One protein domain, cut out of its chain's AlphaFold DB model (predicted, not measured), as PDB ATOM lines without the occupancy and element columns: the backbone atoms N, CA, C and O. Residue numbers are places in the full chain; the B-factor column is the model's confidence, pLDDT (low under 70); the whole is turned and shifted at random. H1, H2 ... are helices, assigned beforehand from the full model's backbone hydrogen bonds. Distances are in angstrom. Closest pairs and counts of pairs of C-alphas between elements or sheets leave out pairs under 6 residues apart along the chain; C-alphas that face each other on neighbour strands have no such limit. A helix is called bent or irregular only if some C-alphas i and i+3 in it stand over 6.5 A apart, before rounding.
ATOM      1  N   ASP A 416       0.976 -43.143  -5.830       91.00
ATOM      2  CA  ASP A 416       2.175 -43.779  -6.412       91.00
ATOM      3  C   ASP A 416       3.100 -44.406  -5.348       91.00
ATOM      4  O   ASP A 416       3.771 -45.411  -5.599       91.00
ATOM      5  N   ALA A 417       3.144 -43.831  -4.141       88.25
ATOM      6  CA  ALA A 417       3.895 -44.366  -3.005       88.25
ATOM      7  C   ALA A 417       3.201 -45.557  -2.307       88.25
ATOM      8  O   ALA A 417       3.752 -46.096  -1.343       88.25
ATOM      9  N   GLY A 418       2.025 -45.981  -2.785       89.44
ATOM     10  CA  GLY A 418       1.294 -47.149  -2.294       89.44
ATOM     11  C   GLY A 418       0.371 -46.880  -1.102       89.44
ATOM     12  O   GLY A 418       0.070 -47.814  -0.359       89.44
ATOM     13  N   PHE A 419      -0.068 -45.634  -0.893       90.19
ATOM     14  CA  PHE A 419      -1.036 -45.280   0.150       90.19
ATOM     15  C   PHE A 419      -2.372 -44.840  -0.457       90.19
ATOM     16  O   PHE A 419      -2.408 -44.024  -1.370       90.19
ATOM     17  N   GLU A 420      -3.480 -45.328   0.107       88.25
ATOM     18  CA  GLU A 420      -4.843 -45.042  -0.375       88.25
ATOM     19  C   GLU A 420      -5.245 -43.561  -0.252       88.25
ATOM     20  O   GLU A 420      -6.105 -43.085  -0.988       88.25
ATOM     21  N   SER A 421      -4.641 -42.824   0.688       91.25
ATOM     22  CA  SER A 421      -4.857 -41.386   0.856       91.25
ATOM     23  C   SER A 421      -3.701 -40.703   1.601       91.25
ATOM     24  O   SER A 421      -2.843 -41.352   2.214       91.25
ATOM     25  N   LEU A 422      -3.709 -39.365   1.601       90.06
ATOM     26  CA  LEU A 422      -2.783 -38.541   2.385       90.06
ATOM     27  C   LEU A 422      -2.906 -38.832   3.892       90.06
ATOM     28  O   LEU A 422      -1.903 -38.917   4.603       90.06
ATOM     29  N   GLU A 423      -4.130 -39.039   4.371       89.88
ATOM     30  CA  GLU A 423      -4.468 -39.392   5.748       89.88
ATOM     31  C   GLU A 423      -3.968 -40.799   6.093       89.88
ATOM     32  O   GLU A 423      -3.418 -40.989   7.179       89.88
ATOM     33  N   ALA A 424      -4.077 -41.766   5.174       89.12
ATOM     34  CA  ALA A 424      -3.542 -43.116   5.358       89.12
ATOM     35  C   ALA A 424      -2.007 -43.099   5.491       89.12
ATOM     36  O   ALA A 424      -1.461 -43.668   6.441       89.12
ATOM     37  N   MET A 425      -1.309 -42.366   4.615       91.62
ATOM     38  CA  MET A 425       0.143 -42.153   4.705       91.62
ATOM     39  C   MET A 425       0.538 -41.482   6.031       91.62
ATOM     40  O   MET A 425       1.457 -41.935   6.719       91.62
ATOM     41  N   MET A 426      -0.161 -40.414   6.424       88.94
ATOM     42  CA  MET A 426       0.107 -39.690   7.671       88.94
ATOM     43  C   MET A 426      -0.172 -40.551   8.909       88.94
ATOM     44  O   MET A 426       0.610 -40.521   9.862       88.94
ATOM     45  N   THR A 427      -1.229 -41.362   8.883       89.12
ATOM     46  CA  THR A 427      -1.581 -42.305   9.953       89.12
ATOM     47  C   THR A 427      -0.527 -43.398  10.074       89.12
ATOM     48  O   THR A 427      -0.013 -43.629  11.167       89.12
ATOM     49  N   ALA A 428      -0.103 -44.009   8.964       87.44
ATOM     50  CA  ALA A 428       0.996 -44.971   8.960       87.44
ATOM     51  C   ALA A 428       2.289 -44.347   9.519       87.44
ATOM     52  O   ALA A 428       2.929 -44.924  10.405       87.44
ATOM     53  N   TYR A 429       2.642 -43.130   9.085       88.88
ATOM     54  CA  TYR A 429       3.818 -42.416   9.581       88.88
ATOM     55  C   TYR A 429       3.742 -42.104  11.083       88.88
ATOM     56  O   TYR A 429       4.739 -42.285  11.785       88.88
ATOM     57  N   TYR A 430       2.600 -41.657  11.611       88.00
ATOM     58  CA  TYR A 430       2.476 -41.290  13.026       88.00
ATOM     59  C   TYR A 430       2.168 -42.456  13.969       88.00
ATOM     60  O   TYR A 430       2.523 -42.352  15.147       88.00
ATOM     61  N   SER A 431       1.629 -43.574  13.485       87.44
ATOM     62  CA  SER A 431       1.318 -44.761  14.298       87.44
ATOM     63  C   SER A 431       2.449 -45.794  14.329       87.44
ATOM     64  O   SER A 431       2.604 -46.505  15.320       87.44
ATOM     65  N   THR A 432       3.313 -45.853  13.306       87.56
ATOM     66  CA  THR A 432       4.402 -46.847  13.253       87.56
ATOM     67  C   THR A 432       5.428 -46.655  14.378       87.56
ATOM     68  O   THR A 432       6.016 -45.577  14.545       87.56
ATOM     69  N   SER A 440      14.523 -41.789  10.545       76.69
ATOM     70  CA  SER A 440      13.277 -41.023  10.655       76.69
ATOM     71  C   SER A 440      12.729 -40.913  12.088       76.69
ATOM     72  O   SER A 440      11.884 -40.056  12.341       76.69
ATOM     73  N   ARG A 441      13.213 -41.705  13.059       81.00
ATOM     74  CA  ARG A 441      12.701 -41.713  14.446       81.00
ATOM     75  C   ARG A 441      12.823 -40.353  15.164       81.00
ATOM     76  O   ARG A 441      11.841 -39.961  15.794       81.00
ATOM     77  N   PRO A 442      13.932 -39.584  15.073       81.44
ATOM     78  CA  PRO A 442      14.006 -38.248  15.672       81.44
ATOM     79  C   PRO A 442      13.019 -37.260  15.033       81.44
ATOM     80  O   PRO A 442      12.344 -36.515  15.742       81.44
ATOM     81  N   ALA A 443      12.870 -37.297  13.704       82.75
ATOM     82  CA  ALA A 443      11.915 -36.458  12.979       82.75
ATOM     83  C   ALA A 443      10.457 -36.804  13.341       82.75
ATOM     84  O   ALA A 443       9.651 -35.906  13.582       82.75
ATOM     85  N   GLN A 444      10.138 -38.095  13.467       88.38
ATOM     86  CA  GLN A 444       8.840 -38.597  13.924       88.38
ATOM     87  C   GLN A 444       8.553 -38.167  15.374       88.38
ATOM     88  O   GLN A 444       7.453 -37.703  15.667       88.38
ATOM     89  N   ALA A 445       9.540 -38.246  16.272       83.38
ATOM     90  CA  ALA A 445       9.403 -37.823  17.669       83.38
ATOM     91  C   ALA A 445       9.170 -36.306  17.811       83.38
ATOM     92  O   ALA A 445       8.295 -35.885  18.571       83.38
ATOM     93  N   VAL A 446       9.889 -35.474  17.048       85.31
ATOM     94  CA  VAL A 446       9.638 -34.018  16.969       85.31
ATOM     95  C   VAL A 446       8.270 -33.725  16.339       85.31
ATOM     96  O   VAL A 446       7.566 -32.816  16.782       85.31
ATOM     97  N   GLY A 447       7.857 -34.521  15.348       86.25
ATOM     98  CA  GLY A 447       6.519 -34.479  14.761       86.25
ATOM     99  C   GLY A 447       5.423 -34.687  15.810       86.25
ATOM    100  O   GLY A 447       4.636 -33.771  16.048       86.25
ATOM    101  N   ARG A 448       5.441 -35.844  16.491       87.12
ATOM    102  CA  ARG A 448       4.484 -36.220  17.550       87.12
ATOM    103  C   ARG A 448       4.444 -35.204  18.699       87.12
ATOM    104  O   ARG A 448       3.367 -34.822  19.131       87.12
ATOM    105  N   SER A 449       5.604 -34.743  19.178       80.44
ATOM    106  CA  SER A 449       5.688 -33.878  20.370       80.44
ATOM    107  C   SER A 449       5.413 -32.390  20.121       80.44
ATOM    108  O   SER A 449       4.998 -31.694  21.045       80.44
ATOM    109  N   ARG A 450       5.667 -31.867  18.909       79.44
ATOM    110  CA  ARG A 450       5.596 -30.414  18.638       79.44
ATOM    111  C   ARG A 450       4.714 -30.035  17.454       79.44
ATOM    112  O   ARG A 450       3.973 -29.063  17.554       79.44
ATOM    113  N   ARG A 451       4.792 -30.759  16.332       83.88
ATOM    114  CA  ARG A 451       4.110 -30.360  15.083       83.88
ATOM    115  C   ARG A 451       2.651 -30.808  15.040       83.88
ATOM    116  O   ARG A 451       1.799 -30.030  14.621       83.88
ATOM    117  N   LEU A 452       2.361 -32.011  15.537       87.31
ATOM    118  CA  LEU A 452       1.013 -32.583  15.534       87.31
ATOM    119  C   LEU A 452       0.013 -31.719  16.323       87.31
ATOM    120  O   LEU A 452      -1.097 -31.495  15.857       87.31
ATOM    121  N   ARG A 453       0.435 -31.126  17.452       85.00
ATOM    122  CA  ARG A 453      -0.377 -30.164  18.224       85.00
ATOM    123  C   ARG A 453      -0.816 -28.955  17.389       85.00
ATOM    124  O   ARG A 453      -1.967 -28.541  17.480       85.00
ATOM    125  N   GLY A 454       0.093 -28.385  16.594       85.31
ATOM    126  CA  GLY A 454      -0.215 -27.245  15.723       85.31
ATOM    127  C   GLY A 454      -1.177 -27.625  14.597       85.31
ATOM    128  O   GLY A 454      -2.143 -26.910  14.356       85.31
ATOM    129  N   PHE A 455      -0.952 -28.784  13.976       88.69
ATOM    130  CA  PHE A 455      -1.807 -29.338  12.922       88.69
ATOM    131  C   PHE A 455      -3.241 -29.605  13.410       88.69
ATOM    132  O   PHE A 455      -4.191 -29.068  12.846       88.69
ATOM    133  N   LEU A 456      -3.402 -30.341  14.516       90.25
ATOM    134  CA  LEU A 456      -4.715 -30.618  15.108       90.25
ATOM    135  C   LEU A 456      -5.423 -29.332  15.564       90.25
ATOM    136  O   LEU A 456      -6.627 -29.194  15.371       90.25
ATOM    137  N   SER A 457      -4.684 -28.353  16.102       86.00
ATOM    138  CA  SER A 457      -5.255 -27.048  16.459       86.00
ATOM    139  C   SER A 457      -5.668 -26.205  15.248       86.00
ATOM    140  O   SER A 457      -6.511 -25.325  15.418       86.00
ATOM    141  N   ALA A 458      -5.076 -26.409  14.068       87.69
ATOM    142  CA  ALA A 458      -5.499 -25.736  12.841       87.69
ATOM    143  C   ALA A 458      -6.812 -26.344  12.328       87.69
ATOM    144  O   ALA A 458      -7.775 -25.607  12.133       87.69
ATOM    145  N   ILE A 459      -6.885 -27.680  12.255       91.19
ATOM    146  CA  ILE A 459      -8.110 -28.426  11.915       91.19
ATOM    147  C   ILE A 459      -9.267 -28.045  12.851       91.19
ATOM    148  O   ILE A 459     -10.363 -27.720  12.398       91.19
ATOM    149  N   HIS A 460      -9.008 -27.993  14.161       86.75
ATOM    150  CA  HIS A 460     -10.017 -27.608  15.148       86.75
ATOM    151  C   HIS A 460     -10.549 -26.177  14.952       86.75
ATOM    152  O   HIS A 460     -11.674 -25.883  15.346       86.75
ATOM    153  N   ARG A 461      -9.780 -25.267  14.342       87.25
ATOM    154  CA  ARG A 461     -10.272 -23.918  14.016       87.25
ATOM    155  C   ARG A 461     -11.116 -23.920  12.746       87.25
ATOM    156  O   ARG A 461     -12.181 -23.317  12.754       87.25
ATOM    157  N   SER A 462     -10.689 -24.632  11.702       90.12
ATOM    158  CA  SER A 462     -11.419 -24.691  10.428       90.12
ATOM    159  C   SER A 462     -12.731 -25.478  10.494       90.12
ATOM    160  O   SER A 462     -13.615 -25.212   9.692       90.12
ATOM    161  N   HIS A 463     -12.908 -26.408  11.445       87.00
ATOM    162  CA  HIS A 463     -14.104 -27.274  11.486       87.00
ATOM    163  C   HIS A 463     -15.452 -26.527  11.607       87.00
ATOM    164  O   HIS A 463     -16.504 -27.088  11.305       87.00
ATOM    165  N   VAL A 464     -15.433 -25.258  12.031       81.69
ATOM    166  CA  VAL A 464     -16.622 -24.390  12.126       81.69
ATOM    167  C   VAL A 464     -17.124 -23.945  10.743       81.69
ATOM    168  O   VAL A 464     -18.299 -23.610  10.595       81.69
ATOM    169  N   GLU A 465     -16.263 -23.982   9.725       88.00
ATOM    170  CA  GLU A 465     -16.567 -23.626   8.332       88.00
ATOM    171  C   GLU A 465     -16.990 -24.850   7.493       88.00
ATOM    172  O   GLU A 465     -17.443 -24.696   6.363       88.00
ATOM    173  N   TRP A 466     -16.863 -26.065   8.039       91.81
ATOM    174  CA  TRP A 466     -17.163 -27.327   7.349       91.81
ATOM    175  C   TRP A 466     -18.663 -27.635   7.286       91.81
ATOM    176  O   TRP A 466     -19.452 -27.123   8.093       91.81
TER     177      TRP A 466
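This is residues 416 to 432 and 440 to 466 of the 588 residues of the protein "BZIP domain-containing protein" of Cordyceps javanica (UniProt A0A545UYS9). A long bent helix, H2, makes one side of a flat, open shape, and shorter H1 stands crosswise to its first arm, H2a; residues 456 to 466 stick out. The 44 printed residues include two named helices, H1 then H2, and no named strand: all helix. The whole is loose, radius of gyration of the C-alphas 12.5 A, spanning 33 by 26 by 14 A.

Look at H2, residues 441 to 462, assigned as one helix by its hydrogen bonds but bent: C-alphas 449 and 452 are 6.8 A apart. Its arms, H2a to residue 449 and H2b from 452, stand at a steep tilt of 42 degrees. H1, residues 422 to 431, only just touches H2a, with 3 pairs of C-alphas within 8 A, closest Tyr 430 and Gln 444 at 7.0 A, about perpendicular at 79 degrees. H1 and H2b are apart. Every O i to N i+4 pair in H1, H2a and H2b is within hydrogen-bond range.

Find C-alpha 441 at (12.701, -41.713, 14.446); H2a runs 12.1 A. H2b runs 15.6 A to C-alpha 462 at (-11.419, -24.691, 10.428). H1 spans 14.1 A.

C-alphas 441 and 465 are farthest apart, 34.9 A. The H1 to H2 link crosses the cut, residues 433 to 439 unprinted; C-alphas 432 and 440 are 10.9 A apart. No printed residue is under pLDDT 70.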